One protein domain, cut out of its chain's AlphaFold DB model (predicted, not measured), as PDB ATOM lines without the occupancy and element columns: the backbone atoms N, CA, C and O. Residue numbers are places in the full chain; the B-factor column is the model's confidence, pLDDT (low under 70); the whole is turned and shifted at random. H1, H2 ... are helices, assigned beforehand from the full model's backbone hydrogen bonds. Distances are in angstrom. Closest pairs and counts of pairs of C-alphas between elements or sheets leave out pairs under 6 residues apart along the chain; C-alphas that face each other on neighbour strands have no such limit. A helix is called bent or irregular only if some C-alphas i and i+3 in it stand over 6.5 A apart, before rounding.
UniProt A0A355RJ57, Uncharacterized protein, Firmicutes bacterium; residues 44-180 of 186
ATOM      1  N   ASP A  44     221.495 203.709 173.442       89.25
ATOM      2  CA  ASP A  44     222.006 202.709 172.502       89.25
ATOM      3  C   ASP A  44     222.531 201.467 173.227       89.25
ATOM      4  O   ASP A  44     222.355 200.333 172.771       89.25
ATOM      5  N   PHE A  45     223.131 201.663 174.402       92.00
ATOM      6  CA  PHE A  45     223.589 200.563 175.237       92.00
ATOM      7  C   PHE A  45     222.413 199.795 175.839       92.00
ATOM      8  O   PHE A  45     222.380 198.564 175.761       92.00
ATOM      9  N   ALA A  46     221.407 200.502 176.361       91.81
ATOM     10  CA  ALA A  46     220.178 199.882 176.852       91.81
ATOM     11  C   ALA A  46     219.449 199.100 175.742       91.81
ATOM     12  O   ALA A  46     219.023 197.962 175.961       91.81
ATOM     13  N   ALA A  47     219.369 199.663 174.533       91.94
ATOM     14  CA  ALA A  47     218.813 198.992 173.360       91.94
ATOM     15  C   ALA A  47     219.623 197.745 172.973       91.94
ATOM     16  O   ALA A  47     219.039 196.707 172.667       91.94
ATOM     17  N   SER A  48     220.954 197.806 173.060       93.69
ATOM     18  CA  SER A  48     221.833 196.665 172.783       93.69
ATOM     19  C   SER A  48     221.673 195.540 173.806       93.69
ATOM     20  O   SER A  48     221.599 194.372 173.422       93.69
ATOM     21  N   ILE A  49     221.569 195.872 175.100       94.25
ATOM     22  CA  ILE A  49     221.248 194.895 176.152       94.25
ATOM     23  C   ILE A  49     219.908 194.233 175.856       94.25
ATOM     24  O   ILE A  49     219.822 193.005 175.850       94.25
ATOM     25  N   LYS A  50     218.874 195.039 175.591       93.69
ATOM     26  CA  LYS A  50     217.540 194.532 175.279       93.69
ATOM     27  C   LYS A  50     217.580 193.609 174.063       93.69
ATOM     28  O   LYS A  50     217.077 192.501 174.150       93.69
ATOM     29  N   GLY A  51     218.246 194.008 172.982       93.44
ATOM     30  CA  GLY A  51     218.364 193.203 171.768       93.44
ATOM     31  C   GLY A  51     219.045 191.850 171.990       93.44
ATOM     32  O   GLY A  51     218.562 190.835 171.491       93.44
ATOM     33  N   VAL A  52     220.113 191.797 172.796       95.12
ATOM     34  CA  VAL A  52     220.780 190.528 173.145       95.12
ATOM     35  C   VAL A  52     219.930 189.663 174.080       95.12
ATOM     36  O   VAL A  52     219.919 188.441 173.932       95.12
ATOM     37  N   ILE A  53     219.209 190.267 175.027       94.62
ATOM     38  CA  ILE A  53     218.301 189.534 175.919       94.62
ATOM     39  C   ILE A  53     217.109 188.973 175.141       94.62
ATOM     40  O   ILE A  53     216.788 187.801 175.320       94.62
ATOM     41  N   ASP A  54     216.484 189.777 174.284       94.75
ATOM     42  CA  ASP A  54     215.355 189.369 173.444       94.75
ATOM     43  C   ASP A  54     215.796 188.252 172.492       94.75
ATOM     44  O   ASP A  54     215.157 187.212 172.433       94.75
ATOM     45  N   PHE A  55     216.963 188.377 171.850       95.19
ATOM     46  CA  PHE A  55     217.551 187.289 171.060       95.19
ATOM     47  C   PHE A  55     217.710 185.994 171.872       95.19
ATOM     48  O   PHE A  55     217.341 184.909 171.423       95.19
ATOM     49  N   PHE A  56     218.258 186.086 173.084       95.38
ATOM     50  CA  PHE A  56     218.453 184.903 173.914       95.38
ATOM     51  C   PHE A  56     217.123 184.281 174.364       95.38
ATOM     52  O   PHE A  56     217.002 183.059 174.422       95.38
ATOM     53  N   LYS A  57     216.119 185.097 174.682       94.44
ATOM     54  CA  LYS A  57     214.812 184.613 175.131       94.44
ATOM     55  C   LYS A  57     213.972 184.065 173.986       94.44
ATOM     56  O   LYS A  57     213.490 182.943 174.104       94.44
ATOM     57  N   ASP A  58     213.839 184.832 172.915       94.50
ATOM     58  CA  ASP A  58     212.858 184.607 171.855       94.50
ATOM     59  C   ASP A  58     213.423 183.707 170.753       94.50
ATOM     60  O   ASP A  58     212.776 182.742 170.353       94.50
ATOM     61  N   ASP A  59     214.654 183.963 170.298       93.12
ATOM     62  CA  ASP A  59     215.257 183.189 169.205       93.12
ATOM     63  C   ASP A  59     215.918 181.900 169.741       93.12
ATOM     64  O   ASP A  59     215.867 180.842 169.106       93.12
ATOM     65  N   CYS A  60     216.521 181.956 170.937       92.75
ATOM     66  CA  CYS A  60     217.229 180.810 171.531       92.75
ATOM     67  C   CYS A  60     216.396 180.010 172.548       92.75
ATOM     68  O   CYS A  60     216.888 179.003 173.059       92.75
ATOM     69  N   ASN A  61     215.167 180.426 172.881       93.56
ATOM     70  CA  ASN A  61     214.351 179.843 173.962       93.56
ATOM     71  C   ASN A  61     215.101 179.732 175.305       93.56
ATOM     72  O   ASN A  61     214.927 178.769 176.049       93.56
ATOM     73  N   SER A  62     215.956 180.709 175.617       91.25
ATOM     74  CA  SER A  62     216.820 180.721 176.807       91.25
ATOM     75  C   SER A  62     217.801 179.539 176.917       91.25
ATOM     76  O   SER A  62     218.269 179.225 178.015       91.25
ATOM     77  N   ASP A  63     218.155 178.902 175.797       91.88
ATOM     78  CA  ASP A  63     219.152 177.831 175.736       91.88
ATOM     79  C   ASP A  63     220.446 178.311 175.062       91.88
ATOM     80  O   ASP A  63     220.468 178.718 173.899       91.88
ATOM     81  N   VAL A  64     221.562 178.228 175.792       89.69
ATOM     82  CA  VAL A  64     222.882 178.638 175.292       89.69
ATOM     83  C   VAL A  64     223.385 177.768 174.143       89.69
ATOM     84  O   VAL A  64     224.161 178.251 173.321       89.69
ATOM     85  N   ASN A  65     222.937 176.516 174.050       91.44
ATOM     86  CA  ASN A  65     223.356 175.608 172.982       91.44
ATOM     87  C   ASN A  65     222.762 176.011 171.627       91.44
ATOM     88  O   ASN A  65     223.338 175.705 170.588       91.44
ATOM     89  N   ARG A  66     221.646 176.749 171.637       92.62
ATOM     90  CA  ARG A  66     220.960 177.226 170.431       92.62
ATOM     91  C   ARG A  66     221.513 178.538 169.889       92.62
ATOM     92  O   ARG A  66     221.177 178.919 168.772       92.62
ATOM     93  N   ILE A  67     222.378 179.212 170.652       92.06
ATOM     94  CA  ILE A  67     222.929 180.520 170.286       92.06
ATOM     95  C   ILE A  67     223.648 180.468 168.938       92.06
ATOM     96  O   ILE A  67     223.521 181.411 168.167       92.06
ATOM     97  N   ALA A  68     224.397 179.403 168.641       87.81
ATOM     98  CA  ALA A  68     225.185 179.341 167.414       87.81
ATOM     99  C   ALA A  68     224.307 179.375 166.154       87.81
ATOM    100  O   ALA A  68     224.500 180.242 165.298       87.81
ATOM    101  N   ASP A  69     223.319 178.482 166.084       89.38
ATOM    102  CA  ASP A  69     222.428 178.362 164.930       89.38
ATOM    103  C   ASP A  69     221.495 179.575 164.824       89.38
ATOM    104  O   ASP A  69     221.416 180.203 163.766       89.38
ATOM    105  N   ALA A  70     220.873 179.978 165.939       92.12
ATOM    106  CA  ALA A  70     219.966 181.125 165.972       92.12
ATOM    107  C   ALA A  70     220.684 182.435 165.615       92.12
ATOM    108  O   ALA A  70     220.138 183.278 164.903       92.12
ATOM    109  N   TYR A  71     221.926 182.622 166.075       90.69
ATOM    110  CA  TYR A  71     222.688 183.828 165.756       90.69
ATOM    111  C   TYR A  71     223.039 183.892 164.270       90.69
ATOM    112  O   TYR A  71     222.996 184.973 163.683       90.69
ATOM    113  N   LYS A  72     223.355 182.748 163.653       87.44
ATOM    114  CA  LYS A  72     223.636 182.673 162.219       87.44
ATOM    115  C   LYS A  72     222.397 183.026 161.400       87.44
ATOM    116  O   LYS A  72     222.471 183.909 160.551       87.44
ATOM    117  N   GLU A  73     221.260 182.406 161.707       88.94
ATOM    118  CA  GLU A  73     219.982 182.691 161.044       88.94
ATOM    119  C   GLU A  73     219.605 184.173 161.180       88.94
ATOM    120  O   GLU A  73     219.266 184.846 160.202       88.94
ATOM    121  N   ARG A  74     219.726 184.722 162.396       88.38
ATOM    122  CA  ARG A  74     219.432 186.130 162.664       88.38
ATOM    123  C   ARG A  74     220.366 187.066 161.902       88.38
ATOM    124  O   ARG A  74     219.910 188.091 161.401       88.38
ATOM    125  N   PHE A  75     221.646 186.716 161.794       86.75
ATOM    126  CA  PHE A  75     222.624 187.473 161.022       86.75
ATOM    127  C   PHE A  75     222.271 187.484 159.530       86.75
ATOM    128  O   PHE A  75     222.160 188.556 158.942       86.75
ATOM    129  N   GLU A  76     222.018 186.321 158.928       84.31
ATOM    130  CA  GLU A  76     221.620 186.220 157.517       84.31
ATOM    131  C   GLU A  76     220.339 187.022 157.232       84.31
ATOM    132  O   GLU A  76     220.255 187.728 156.228       84.31
ATOM    133  N   LYS A  77     219.373 187.001 158.157       85.56
ATOM    134  CA  LYS A  77     218.130 187.778 158.064       85.56
ATOM    135  C   LYS A  77     218.335 189.287 158.203       85.56
ATOM    136  O   LYS A  77     217.740 190.044 157.445       85.56
ATOM    137  N   ASP A  78     219.132 189.751 159.166       83.56
ATOM    138  CA  ASP A  78     219.365 191.190 159.393       83.56
ATOM    139  C   ASP A  78     220.203 191.836 158.271       83.56
ATOM    140  O   ASP A  78     220.208 193.064 158.104       83.56
ATOM    141  N   PHE A  79     220.916 191.016 157.502       78.69
ATOM    142  CA  PHE A  79     221.760 191.448 156.398       78.69
ATOM    143  C   PHE A  79     221.219 191.051 155.018       78.69
ATOM    144  O   PHE A  79     221.818 191.436 154.018       78.69
ATOM    145  N   SER A  80     220.067 190.376 154.928       78.62
ATOM    146  CA  SER A  80     219.459 190.033 153.642       78.62
ATOM    147  C   SER A  80     219.100 191.294 152.832       78.62
ATOM    148  O   SER A  80     218.692 192.307 153.415       78.62
ATOM    149  N   PRO A  81     219.157 191.247 151.486       67.94
ATOM    150  CA  PRO A  81     218.804 192.390 150.632       67.94
ATOM    151  C   PRO A  81     217.375 192.912 150.853       67.94
ATOM    152  O   PRO A  81     217.086 194.081 150.639       67.94
ATOM    153  N   SER A  82     216.460 192.049 151.307       66.38
ATOM    154  CA  SER A  82     215.074 192.410 151.629       66.38
ATOM    155  C   SER A  82     214.909 193.136 152.973       66.38
ATOM    156  O   SER A  82     213.863 193.746 153.215       66.38
ATOM    157  N   ALA A  83     215.912 193.059 153.850       61.47
ATOM    158  CA  ALA A  83     215.909 193.635 155.191       61.47
ATOM    159  C   ALA A  83     216.852 194.842 155.332       61.47
ATOM    160  O   ALA A  83     216.611 195.685 156.202       61.47
ATOM    161  N   SER A  84     217.890 194.948 154.488       56.31
ATOM    162  CA  SER A  84     218.946 195.966 154.598       56.31
ATOM    163  C   SER A  84     218.436 197.405 154.556       56.31
ATOM    164  O   SER A  84     219.039 198.258 155.198       56.31
ATOM    165  N   ASP A  85     217.304 197.651 153.891       57.03
ATOM    166  CA  ASP A  85     216.739 198.994 153.715       57.03
ATOM    167  C   ASP A  85     215.716 199.388 154.796       57.03
ATOM    168  O   ASP A  85     215.247 200.524 154.818       57.03
ATOM    169  N   LYS A  86     215.338 198.469 155.702       60.34
ATOM    170  CA  LYS A  86     214.234 198.688 156.662       60.34
ATOM    171  C   LYS A  86     214.653 198.856 158.122       60.34
ATOM    172  O   LYS A  86     213.835 199.310 158.916       60.34
ATOM    173  N   LYS A  87     215.879 198.481 158.498       65.75
ATOM    174  CA  LYS A  87     216.368 198.567 159.886       65.75
ATOM    175  C   LYS A  87     217.645 199.390 159.974       65.75
ATOM    176  O   LYS A  87     218.563 199.184 159.179       65.75
ATOM    177  N   ALA A  88     217.730 200.258 160.981       75.19
ATOM    178  CA  ALA A  88     218.964 200.968 161.288       75.19
ATOM    179  C   ALA A  88     220.064 199.974 161.699       75.19
ATOM    180  O   ALA A  88     219.786 198.905 162.248       75.19
ATOM    181  N   SER A  89     221.332 200.318 161.462       72.88
ATOM    182  CA  SER A  89     222.462 199.463 161.856       72.88
ATOM    183  C   SER A  89     222.471 199.168 163.363       72.88
ATOM    184  O   SER A  89     222.790 198.053 163.755       72.88
ATOM    185  N   SER A  90     222.042 200.112 164.206       76.31
ATOM    186  CA  SER A  90     221.893 199.935 165.662       76.31
ATOM    187  C   SER A  90     220.934 198.807 166.066       76.31
ATOM    188  O   SER A  90     221.059 198.248 167.155       76.31
ATOM    189  N   ASP A  91     219.995 198.445 165.190       80.88
ATOM    190  CA  ASP A  91     218.949 197.459 165.480       80.88
ATOM    191  C   ASP A  91     219.356 196.036 165.090       80.88
ATOM    192  O   ASP A  91     218.654 195.071 165.407       80.88
ATOM    193  N   LYS A  92     220.475 195.888 164.372       87.75
ATOM    194  CA  LYS A  92     220.979 194.577 163.967       87.75
ATOM    195  C   LYS A  92     221.761 193.964 165.116       87.75
ATOM    196  O   LYS A  92     222.677 194.578 165.674       87.75
ATOM    197  N   LEU A  93     221.472 192.698 165.403       90.81
ATOM    198  CA  LEU A  93     222.037 191.992 166.555       90.81
ATOM    199  C   LEU A  93     223.574 191.940 166.525       90.81
ATOM    200  O   LEU A  93     224.233 191.938 167.565       90.81
ATOM    201  N   HIS A  94     224.170 191.927 165.330       88.25
ATOM    202  CA  HIS A  94     225.621 191.972 165.162       88.25
ATOM    203  C   HIS A  94     226.266 193.224 165.767       88.25
ATOM    204  O   HIS A  94     227.262 193.113 166.486       88.25
ATOM    205  N   PHE A  95     225.694 194.401 165.510       87.12
ATOM    206  CA  PHE A  95     226.238 195.663 166.006       87.12
ATOM    207  C   PHE A  95     225.985 195.825 167.505       87.12
ATOM    208  O   PHE A  95     226.896 196.219 168.228       87.12
ATOM    209  N   GLN A  96     224.819 195.393 167.990       91.81
ATOM    210  CA  GLN A  96     224.508 195.335 169.423       91.81
ATOM    211  C   GLN A  96     225.506 194.445 170.176       91.81
ATOM    212  O   GLN A  96     226.103 194.861 171.169       91.81
ATOM    213  N   ARG A  97     225.784 193.243 169.652       91.25
ATOM    214  CA  ARG A  97     226.821 192.348 170.187       91.25
ATOM    215  C   ARG A  97     228.193 193.026 170.212       91.25
ATOM    216  O   ARG A  97     228.895 192.941 171.218       91.25
ATOM    217  N   SER A  98     228.589 193.667 169.112       88.69
ATOM    218  CA  SER A  98     229.883 194.354 168.994       88.69
ATOM    219  C   SER A  98     230.028 195.475 170.030       88.69
ATOM    220  O   SER A  98     231.035 195.542 170.739       88.69
ATOM    221  N   MET A  99     228.989 196.295 170.198       90.94
ATOM    222  CA  MET A  99     228.946 197.371 171.189       90.94
ATOM    223  C   MET A  99     229.129 196.837 172.615       90.94
ATOM    224  O   MET A  99     229.993 197.322 173.349       90.94
ATOM    225  N   LEU A 100     228.375 195.800 172.995       93.75
ATOM    226  CA  LEU A 100     228.482 195.206 174.331       93.75
ATOM    227  C   LEU A 100     229.849 194.544 174.561       93.75
ATOM    228  O   LEU A 100     230.437 194.708 175.630       93.75
ATOM    229  N   ASN A 101     230.392 193.845 173.558       92.56
ATOM    230  CA  ASN A 101     231.744 193.282 173.619       92.56
ATOM    231  C   ASN A 101     232.786 194.371 173.920       92.56
ATOM    232  O   ASN A 101     233.597 194.212 174.835       92.56
ATOM    233  N   ASN A 102     232.739 195.496 173.202       91.12
ATOM    234  CA  ASN A 102     233.662 196.615 173.404       91.12
ATOM    235  C   ASN A 102     233.526 197.230 174.801       91.12
ATOM    236  O   ASN A 102     234.537 197.507 175.452       91.12
ATOM    237  N   PHE A 103     232.293 197.389 175.288       93.75
ATOM    238  CA  PHE A 103     232.038 197.877 176.639       93.75
ATOM    239  C   PHE A 103     232.656 196.961 177.702       93.75
ATOM    240  O   PHE A 103     233.479 197.415 178.499       93.75
ATOM    241  N   PHE A 104     232.332 195.664 177.697       94.25
ATOM    242  CA  PHE A 104     232.836 194.736 178.715       94.25
ATOM    243  C   PHE A 104     234.346 194.497 178.606       94.25
ATOM    244  O   PHE A 104     235.019 194.248 179.609       94.25
ATOM    245  N   TRP A 105     234.920 194.631 177.412       92.50
ATOM    246  CA  TRP A 105     236.367 194.646 177.233       92.50
ATOM    247  C   TRP A 105     237.027 195.883 177.851       92.50
ATOM    248  O   TRP A 105     238.057 195.772 178.531       92.50
ATOM    249  N   GLY A 106     236.413 197.054 177.672       91.75
ATOM    250  CA  GLY A 106     236.795 198.282 178.364       91.75
ATOM    251  C   GLY A 106     236.698 198.127 179.880       91.75
ATOM    252  O   GLY A 106     237.658 198.437 180.588       91.75
ATOM    253  N   LEU A 107     235.600 197.546 180.365       93.75
ATOM    254  CA  LEU A 107     235.358 197.294 181.784       93.75
ATOM    255  C   LEU A 107     236.425 196.371 182.387       93.75
ATOM    256  O   LEU A 107     236.997 196.676 183.433       93.75
ATOM    257  N   ASN A 108     236.776 195.287 181.690       93.69
ATOM    258  CA  ASN A 108     237.879 194.408 182.081       93.69
ATOM    259  C   ASN A 108     239.223 195.152 182.138       93.69
ATOM    260  O   ASN A 108     240.025 194.920 183.042       93.69
ATOM    261  N   SER A 109     239.479 196.044 181.180       91.50
ATOM    262  CA  SER A 109     240.708 196.843 181.159       91.50
ATOM    263  C   SER A 109     240.804 197.753 182.390       91.50
ATOM    264  O   SER A 109     241.868 197.826 183.002       91.50
ATOM    265  N   CYS A 110     239.697 198.381 182.801       91.19
ATOM    266  CA  CYS A 110     239.615 199.164 184.040       91.19
ATOM    267  C   CYS A 110     239.762 198.289 185.297       91.19
ATOM    268  O   CYS A 110     240.463 198.662 186.234       91.19
ATOM    269  N   ALA A 111     239.167 197.095 185.317       91.25
ATOM    270  CA  ALA A 111     239.319 196.163 186.436       91.25
ATOM    271  C   ALA A 111     240.769 195.674 186.612       91.25
ATOM    272  O   ALA A 111     241.188 195.364 187.726       91.25
ATOM    273  N   LYS A 112     241.540 195.588 185.521       89.81
ATOM    274  CA  LYS A 112     242.955 195.198 185.555       89.81
ATOM    275  C   LYS A 112     243.895 196.343 185.921       89.81
ATOM    276  O   LYS A 112     244.973 196.066 186.435       89.81
ATOM    277  N   SER A 113     243.523 197.596 185.657       86.56
ATOM    278  CA  SER A 113     244.413 198.735 185.906       86.56
ATOM    279  C   SER A 113     244.534 199.099 187.384       86.56
ATOM    280  O   SER A 113     245.561 199.631 187.794       86.56
ATOM    281  N   SER A 114     243.511 198.829 188.198       85.12
ATOM    282  CA  SER A 114     243.542 199.139 189.629       85.12
ATOM    283  C   SER A 114     242.590 198.262 190.438       85.12
ATOM    284  O   SER A 114     241.444 198.036 190.048       85.12
ATOM    285  N   LEU A 115     243.035 197.845 191.630       85.75
ATOM    286  CA  LEU A 115     242.182 197.173 192.615       85.75
ATOM    287  C   LEU A 115     241.003 198.050 193.054       85.75
ATOM    288  O   LEU A 115     239.920 197.521 193.303       85.75
ATOM    289  N   PHE A 116     241.182 199.375 193.101       87.19
ATOM    290  CA  PHE A 116     240.108 200.310 193.440       87.19
ATOM    291  C   PHE A 116     239.009 200.300 192.375       87.19
ATOM    292  O   PHE A 116     237.835 200.150 192.701       87.19
ATOM    293  N   LEU A 117     239.385 200.371 191.093       88.69
ATOM    294  CA  LEU A 117     238.426 200.285 189.989       88.69
ATOM    295  C   LEU A 117     237.762 198.912 189.928       88.69
ATOM    296  O   LEU A 117     236.551 198.835 189.758       88.69
ATOM    297  N   ARG A 118     238.509 197.826 190.156       91.62
ATOM    298  CA  ARG A 118     237.924 196.483 190.276       91.62
ATOM    299  C   ARG A 118     236.865 196.417 191.376       91.62
ATOM    300  O   ARG A 118     235.814 195.813 191.173       91.62
ATOM    301  N   HIS A 119     237.136 197.026 192.529       89.75
ATOM    302  CA  HIS A 119     236.186 197.094 193.637       89.75
ATOM    303  C   HIS A 119     234.963 197.955 193.291       89.75
ATOM    304  O   HIS A 119     233.838 197.533 193.553       89.75
ATOM    305  N   LYS A 120     235.163 199.113 192.647       90.06
ATOM    306  CA  LYS A 120     234.085 199.990 192.161       90.06
ATOM    307  C   LYS A 120     233.167 199.245 191.184       90.06
ATOM    308  O   LYS A 120     231.972 199.146 191.437       90.06
ATOM    309  N   ILE A 121     233.742 198.586 190.174       91.62
ATOM    310  CA  ILE A 121     233.026 197.743 189.201       91.62
ATOM    311  C   ILE A 121     232.210 196.655 189.908       91.62
ATOM    312  O   ILE A 121     231.027 196.483 189.637       91.62
ATOM    313  N   LYS A 122     232.819 195.933 190.855       90.00
ATOM    314  CA  LYS A 122     232.120 194.888 191.614       90.00
ATOM    315  C   LYS A 122     230.884 195.422 192.357       90.00
ATOM    316  O   LYS A 122     229.928 194.679 192.536       90.00
ATOM    317  N   ASN A 123     230.915 196.677 192.800       88.25
ATOM    318  CA  ASN A 123     229.849 197.285 193.596       88.25
ATOM    319  C   ASN A 123     228.760 197.982 192.766       88.25
ATOM    320  O   ASN A 123     227.649 198.138 193.282       88.25
ATOM    321  N   GLU A 124     229.085 198.436 191.555       89.00
ATOM    322  CA  GLU A 124     228.191 199.214 190.682       89.00
ATOM    323  C   GLU A 124     227.434 198.351 189.667       89.00
ATOM    324  O   GLU A 124     226.341 198.725 189.251       89.00
ATOM    325  N   PHE A 125     227.970 197.182 189.312       90.81
ATOM    326  CA  PHE A 125     227.318 196.238 188.405       90.81
ATOM    327  C   PHE A 125     226.729 195.042 189.157       90.81
ATOM    328  O   PHE A 125     227.103 194.730 190.290       90.81
ATOM    329  N   THR A 126     225.791 194.356 188.515       90.12
ATOM    330  CA  THR A 126     225.004 193.276 189.105       90.12
ATOM    331  C   THR A 126     225.274 191.938 188.419       90.12
ATOM    332  O   THR A 126     226.053 191.801 187.469       90.12
ATOM    333  N   ARG A 127     224.589 190.901 188.905       89.94
ATOM    334  CA  ARG A 127     224.605 189.578 188.283       89.94
ATOM    335  C   ARG A 127     224.002 189.579 186.877       89.94
ATOM    336  O   ARG A 127     224.353 188.712 186.078       89.94
ATOM    337  N   ASN A 128     223.121 190.527 186.555       90.19
ATOM    338  CA  ASN A 128     222.506 190.612 185.230       90.19
ATOM    339  C   ASN A 128     223.563 190.876 184.153       90.19
ATOM    340  O   ASN A 128     223.585 190.191 183.131       90.19
ATOM    341  N   GLU A 129     224.516 191.770 184.416       93.38
ATOM    342  CA  GLU A 129     225.634 192.033 183.508       93.38
ATOM    343  C   GLU A 129     226.559 190.820 183.374       93.38
ATOM    344  O   GLU A 129     227.086 190.557 182.290       93.38
ATOM    345  N   ALA A 130     226.694 190.016 184.434       92.25
ATOM    346  CA  ALA A 130     227.382 188.731 184.350       92.25
ATOM    347  C   ALA A 130     226.666 187.783 183.367       92.25
ATOM    348  O   ALA A 130     227.307 187.163 182.516       92.25
ATOM    349  N   TYR A 131     225.336 187.685 183.426       92.19
ATOM    350  CA  TYR A 131     224.578 186.862 182.478       92.19
ATOM    351  C   TYR A 131     224.701 187.359 181.035       92.19
ATOM    352  O   TYR A 131     224.862 186.536 180.134       92.19
ATOM    353  N   ILE A 132     224.728 188.675 180.815       94.81
ATOM    354  CA  ILE A 132     224.994 189.248 179.489       94.81
ATOM    355  C   ILE A 132     226.390 188.834 179.005       94.81
ATOM    356  O   ILE A 132     226.521 188.331 177.889       94.81
ATOM    357  N   CYS A 133     227.423 188.936 179.852       94.31
ATOM    358  CA  CYS A 133     228.766 188.445 179.519       94.31
ATOM    359  C   CYS A 133     228.750 186.963 179.123       94.31
ATOM    360  O   CYS A 133     229.413 186.579 178.161       94.31
ATOM    361  N   LYS A 134     227.973 186.131 179.828       93.81
ATOM    362  CA  LYS A 134     227.825 184.707 179.505       93.81
ATOM    363  C   LYS A 134     227.233 184.511 178.108       93.81
ATOM    364  O   LYS A 134     227.813 183.759 177.332       93.81
ATOM    365  N   ILE A 135     226.142 185.198 177.767       94.31
ATOM    366  CA  ILE A 135     225.521 185.122 176.431       94.31
ATOM    367  C   ILE A 135     226.530 185.539 175.352       94.31
ATOM    368  O   ILE A 135     226.749 184.798 174.394       94.31
ATOM    369  N   LEU A 136     227.221 186.666 175.549       94.38
ATOM    370  CA  LEU A 136     228.229 187.169 174.610       94.38
ATOM    371  C   LEU A 136     229.385 186.183 174.397       94.38
ATOM    372  O   LEU A 136     229.843 186.027 173.267       94.38
ATOM    373  N   ILE A 137     229.832 185.480 175.446       92.88
ATOM    374  CA  ILE A 137     230.857 184.431 175.321       92.88
ATOM    375  C   ILE A 137     230.391 183.343 174.350       92.88
ATOM    376  O   ILE A 137     231.148 182.983 173.451       92.88
ATOM    377  N   TYR A 138     229.162 182.843 174.488       92.00
ATOM    378  CA  TYR A 138     228.629 181.819 173.580       92.00
ATOM    379  C   TYR A 138     228.445 182.347 172.154       92.00
ATOM    380  O   TYR A 138     228.812 181.658 171.203       92.00
ATOM    381  N   MET A 139     227.975 183.588 171.986       91.19
ATOM    382  CA  MET A 139     227.868 184.218 170.662       91.19
ATOM    383  C   MET A 139     229.235 184.383 169.984       91.19
ATOM    384  O   MET A 139     229.356 184.221 168.771       91.19
ATOM    385  N   ASN A 140     230.274 184.733 170.745       90.44
ATOM    386  CA  ASN A 140     231.632 184.866 170.222       90.44
ATOM    387  C   ASN A 140     232.224 183.493 169.887       90.44
ATOM    388  O   ASN A 140     232.802 183.335 168.819       90.44
ATOM    389  N   LEU A 141     232.035 182.491 170.756       88.06
ATOM    390  CA  LEU A 141     232.472 181.117 170.490       88.06
ATOM    391  C   LEU A 141     231.857 180.564 169.203       88.06
ATOM    392  O   LEU A 141     232.579 179.955 168.421       88.06
ATOM    393  N   ALA A 142     230.570 180.821 168.957       84.12
ATOM    394  CA  ALA A 142     229.902 180.406 167.727       84.12
ATOM    395  C   ALA A 142     230.609 180.946 166.472       84.12
ATOM    396  O   ALA A 142     230.875 180.191 165.538       84.12
ATOM    397  N   VAL A 143     230.989 182.227 166.489       82.56
ATOM    398  CA  VAL A 143     231.730 182.863 165.389       82.56
ATOM    399  C   VAL A 143     233.157 182.333 165.276       82.56
ATOM    400  O   VAL A 143     233.630 182.085 164.173       82.56
ATOM    401  N   ASP A 144     233.838 182.119 166.399       81.38
ATOM    402  CA  ASP A 144     235.237 181.674 166.410       81.38
ATOM    403  C   ASP A 144     235.397 180.223 165.958       81.38
ATOM    404  O   ASP A 144     236.396 179.869 165.332       81.38
ATOM    405  N   SER A 145     234.424 179.376 166.296       79.38
ATOM    406  CA  SER A 145     234.429 177.949 165.966       79.38
ATOM    407  C   SER A 145     234.089 177.655 164.509       79.38
ATOM    408  O   SER A 145     234.368 176.555 164.035       79.38
ATOM    409  N   ASN A 146     233.499 178.617 163.795       73.25
ATOM    410  CA  ASN A 146     233.027 178.420 162.435       73.25
ATOM    411  C   ASN A 146     233.631 179.479 161.494       73.25
ATOM    412  O   ASN A 146     233.115 180.592 161.401       73.25
ATOM    413  N   PRO A 147     234.700 179.153 160.745       67.06
ATOM    414  CA  PRO A 147     235.312 180.086 159.796       67.06
ATOM    415  C   PRO A 147     234.371 180.485 158.646       67.06
ATOM    416  O   PRO A 147     234.629 181.475 157.960       67.06
ATOM    417  N   ASP A 148     233.277 179.747 158.454       67.75
ATOM    418  CA  ASP A 148     232.280 179.974 157.414       67.75
ATOM    419  C   ASP A 148     231.040 180.705 157.943       67.75
ATOM    420  O   ASP A 148     230.109 180.950 157.175       67.75
ATOM    421  N   PHE A 149     231.025 181.098 159.226       70.50
ATOM    422  CA  PHE A 149     229.862 181.712 159.881       70.50
ATOM    423  C   PHE A 149     229.308 182.904 159.089       70.50
ATOM    424  O   PHE A 149     228.097 183.083 159.015       70.50
ATOM    425  N   PHE A 150     230.191 183.674 158.446       70.81
ATOM    426  CA  PHE A 150     229.820 184.822 157.622       70.81
ATOM    427  C   PHE A 150     230.157 184.677 156.126       70.81
ATOM    428  O   PHE A 150     230.021 185.647 155.381       70.81
ATOM    429  N   LYS A 151     230.616 183.506 155.656       61.56
ATOM    430  CA  LYS A 151     231.082 183.341 154.263       61.56
ATOM    431  C   LYS A 151     229.971 183.492 153.226       61.56
ATOM    432  O   LYS A 151     230.213 184.096 152.194       61.56
ATOM    433  N   ASN A 152     228.754 183.032 153.517       53.75
ATOM    434  CA  ASN A 152     227.600 183.192 152.614       53.75
ATOM    435  C   ASN A 152     227.068 184.636 152.552       53.75
ATOM    436  O   ASN A 152     226.109 184.922 151.845       53.75
ATOM    437  N   VAL A 153     227.679 185.534 153.325       54.81
ATOM    438  CA  VAL A 153     227.282 186.928 153.508       54.81
ATOM    439  C   VAL A 153     228.431 187.863 153.080       54.81
ATOM    440  O   VAL A 153     228.367 189.066 153.298       54.81
ATOM    441  N   SER A 154     229.495 187.339 152.455       49.88
ATOM    442  CA  SER A 154     230.680 188.108 152.032       49.88
ATOM    443  C   SER A 154     230.388 189.206 151.009       49.88
ATOM    444  O   SER A 154     231.143 190.172 150.926       49.88
ATOM    445  N   ASP A 155     229.295 189.072 150.258       52.03
ATOM    446  CA  ASP A 155     228.838 190.083 149.295       52.03
ATOM    447  C   ASP A 155     228.202 191.295 149.990       52.03
ATOM    448  O   ASP A 155     228.001 192.355 149.392       52.03
ATOM    449  N   ILE A 156     227.898 191.158 151.279       58.00
ATOM    450  CA  ILE A 156     227.285 192.190 152.092       58.00
ATOM    451  C   ILE A 156     228.424 192.960 152.752       58.00
ATOM    452  O   ILE A 156     229.197 192.415 153.536       58.00
ATOM    453  N   LYS A 157     228.554 194.250 152.424       58.41
ATOM    454  CA  LYS A 157     229.536 195.128 153.071       58.41
ATOM    455  C   LYS A 157     229.171 195.288 154.549       58.41
ATOM    456  O   LYS A 157     228.324 196.109 154.893       58.41
ATOM    457  N   TYR A 158     229.816 194.524 155.420       62.78
ATOM    458  CA  TYR A 158     229.831 194.756 156.861       62.78
ATOM    459  C   TYR A 158     231.280 194.855 157.335       62.78
ATOM    460  O   TYR A 158     232.178 194.234 156.766       62.78
ATOM    461  N   GLU A 159     231.523 195.657 158.370       60.06
ATOM    462  CA  GLU A 159     232.835 195.672 159.008       60.06
ATOM    463  C   GLU A 159     233.026 194.347 159.753       60.06
ATOM    464  O   GLU A 159     232.251 194.051 160.671       60.06
ATOM    465  N   PRO A 160     234.015 193.514 159.378       57.59
ATOM    466  CA  PRO A 160     234.276 192.290 160.110       57.59
ATOM    467  C   PRO A 160     234.641 192.658 161.543       57.59
ATOM    468  O   PRO A 160     235.538 193.469 161.782       57.59
ATOM    469  N   MET A 161     233.949 192.048 162.508       57.91
ATOM    470  CA  MET A 161     234.266 192.267 163.914       57.91
ATOM    471  C   MET A 161     235.754 191.928 164.132       57.91
ATOM    472  O   MET A 161     236.200 190.868 163.670       57.91
ATOM    473  N   PRO A 162     236.546 192.794 164.794       55.03
ATOM    474  CA  PRO A 162     237.950 192.505 165.048       55.03
ATOM    475  C   PRO A 162     238.064 191.150 165.743       55.03
ATOM    476  O   PRO A 162     237.249 190.826 166.611       55.03
ATOM    477  N   LYS A 163     239.053 190.342 165.328       55.91
ATOM    478  CA  LYS A 163     239.250 188.975 165.834       55.91
ATOM    479  C   LYS A 163     239.106 188.971 167.360       55.91
ATOM    480  O   LYS A 163     239.896 189.580 168.073       55.91
ATOM    481  N   THR A 164     238.118 188.234 167.842       58.31
ATOM    482  CA  THR A 164     237.710 187.993 169.245       58.31
ATOM    483  C   THR A 164     238.799 187.400 170.147       58.31
ATOM    484  O   THR A 164     238.553 187.146 171.330       58.31
ATOM    485  N   LYS A 165     240.007 187.139 169.629       55.00
ATOM    486  CA  LYS A 165     241.089 186.462 170.346       55.00
ATOM    487  C   LYS A 165     241.519 187.325 171.541       55.00
ATOM    488  O   LYS A 165     242.233 188.308 171.394       55.00
ATOM    489  N   GLY A 166     241.037 186.964 172.731       70.19
ATOM    490  CA  GLY A 166     241.211 187.712 173.986       70.19
ATOM    491  C   GLY A 166     239.930 188.364 174.527       70.19
ATOM    492  O   GLY A 166     239.830 188.569 175.737       70.19
ATOM    493  N   MET A 167     238.919 188.590 173.683       83.81
ATOM    494  CA  MET A 167     237.608 189.133 174.062       83.81
ATOM    495  C   MET A 167     236.886 188.204 175.042       83.81
ATOM    496  O   MET A 167     236.494 188.630 176.124       83.81
ATOM    497  N   ASN A 168     236.820 186.904 174.735       88.44
ATOM    498  CA  ASN A 168     236.197 185.922 175.628       88.44
ATOM    499  C   ASN A 168     236.901 185.813 176.984       88.44
ATOM    500  O   ASN A 168     236.237 185.611 177.993       88.44
ATOM    501  N   ASN A 169     238.222 185.995 177.045       90.25
ATOM    502  CA  ASN A 169     238.926 186.027 178.329       90.25
ATOM    503  C   ASN A 169     238.580 187.288 179.129       90.25
ATOM    504  O   ASN A 169     238.422 187.208 180.346       90.25
ATOM    505  N   SER A 170     238.424 188.435 178.461       90.69
ATOM    506  CA  SER A 170     237.939 189.661 179.100       90.69
ATOM    507  C   SER A 170     236.525 189.492 179.653       90.69
ATOM    508  O   SER A 170     236.302 189.786 180.825       90.69
ATOM    509  N   LEU A 171     235.604 188.946 178.853       93.00
ATOM    510  CA  LEU A 171     234.233 188.658 179.281       93.00
ATOM    511  C   LEU A 171     234.191 187.661 180.440       93.00
ATOM    512  O   LEU A 171     233.464 187.884 181.402       93.00
ATOM    513  N   LYS A 172     234.998 186.593 180.392       94.12
ATOM    514  CA  LYS A 172     235.111 185.618 181.488       94.12
ATOM    515  C   LYS A 172     235.588 186.279 182.777       94.12
ATOM    516  O   LYS A 172     235.021 186.015 183.825       94.12
ATOM    517  N   ASN A 173     236.590 187.156 182.716       93.62
ATOM    518  CA  ASN A 173     237.065 187.843 183.917       93.62
ATOM    519  C   ASN A 173     235.985 188.758 184.516       93.62
ATOM    520  O   ASN A 173     235.784 188.761 185.725       93.62
ATOM    521  N   VAL A 174     235.255 189.500 183.679       93.81
ATOM    522  CA  VAL A 174     234.129 190.327 184.145       93.81
ATOM    523  C   VAL A 174     233.017 189.457 184.730       93.81
ATOM    524  O   VAL A 174     232.539 189.747 185.823       93.81
ATOM    525  N   TYR A 175     232.660 188.357 184.062       94.94
ATOM    526  CA  TYR A 175     231.710 187.375 184.581       94.94
ATOM    527  C   TYR A 175     232.118 186.887 185.974       94.94
ATOM    528  O   TYR A 175     231.312 186.934 186.894       94.94
ATOM    529  N   GLU A 176     233.376 186.493 186.163       94.50
ATOM    530  CA  GLU A 176     233.891 186.028 187.454       94.50
ATOM    531  C   GLU A 176     233.857 187.110 188.544       94.50
ATOM    532  O   GLU A 176     233.615 186.802 189.707       94.50
ATOM    533  N   ILE A 177     234.052 188.385 188.192       92.06
ATOM    534  CA  ILE A 177     233.924 189.503 189.141       92.06
ATOM    535  C   ILE A 177     232.462 189.687 189.586       92.06
ATOM    536  O   ILE A 177     232.214 190.023 190.750       92.06
ATOM    537  N   LEU A 178     231.505 189.477 188.676       92.31
ATOM    538  CA  LEU A 178     230.105 189.872 188.850       92.31
ATOM    539  C   LEU A 178     229.140 188.724 189.194       92.31
ATOM    540  O   LEU A 178     228.069 188.981 189.741       92.31
ATOM    541  N   LYS A 179     229.485 187.460 188.913       90.88
ATOM    542  CA  LYS A 179     228.571 186.302 189.021       90.88
ATOM    543  C   LYS A 179     227.993 186.079 190.423       90.88
ATOM    544  O   LYS A 179     226.871 185.591 190.537       90.88
ATOM    545  N   ASP A 180     228.742 186.470 191.451       86.94
ATOM    546  CA  ASP A 180     228.376 186.304 192.861       86.94
ATOM    547  C   ASP A 180     227.764 187.580 193.464       86.94
ATOM    548  O   ASP A 180     227.532 187.653 194.671       86.94
TER     549      ASP A 180
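What this domain is: This is residues 44 to 180 of the 186 residues of an uncharacterized protein of Firmicutes bacterium (UniProt A0A355RJ57). H5 and H6 lie side by side, running opposite ways, and the longest helix, H3, crosses this pair. H1 and H2 pack on H5 and on the beginning of H3; H4 folds back from the other end of H3, far from the loop of residues 80 to 92. The printed part has 137 residues with six named helices, H1 to H6 in order, and no named strand: all helix, mostly crossed. It is compact, with a radius of gyration of the C-alphas of 15.3 A, and spans 49 by 27 by 27 A.

How they stand to each other: Start at H1, residues 44 to 59, which touches residues 93 to 100 of H3, residues 93 to 113, at a steep tilt of 62 degrees; the closest C-alphas, Ser 48 and Gln 96, are 4.5 A apart. Next, H2, residues 64 to 79, is only just irregular, with C-alphas 65 and 68 6.9 A apart, and has a kink of 31 degrees near residue 71. Its residues 64 to 71 touch residues 135 to 143 of H5, residues 127 to 145, closest at C-alphas Ala 68 and Ala 142, 4.8 A. H3 is the hub, touching 5 helices; with H4, residues 115 to 124, it forms a hairpin, closest at C-alphas Ala 111 and Arg 118, 4.1 A. Residues 101 to 109 of H3 touch H6, residues 167 to 178, closest at C-alphas Trp 105 and Ser 170, 5.6 A. The hairpin of H5 and H6 has a shallow tilt of 19 degrees, closest at C-alphas Ala 130 and Tyr 175, 4.5 A. O i to N i+4 pairs are within hydrogen-bond range throughout H1, H3, H4, H5 and H6, and in 10 of 12 cases in H2.

Where its parts are: Find C-alpha 44 at (222.006, 202.709, 172.502), where H1 begins. H3 is 30.3 A long, H5 27.0 A; H6 ends at C-alpha 178, (230.105, 189.872, 188.850).

The domain as a whole: The farthest C-alphas, Ser 82 and Leu 115, are 49.4 A apart. The printed part has no cut; the links H2 to H3 and H5 to H6 are long. The pLDDT is under 70 at residues 81 to 87, 147 to 148 and 151 to 165.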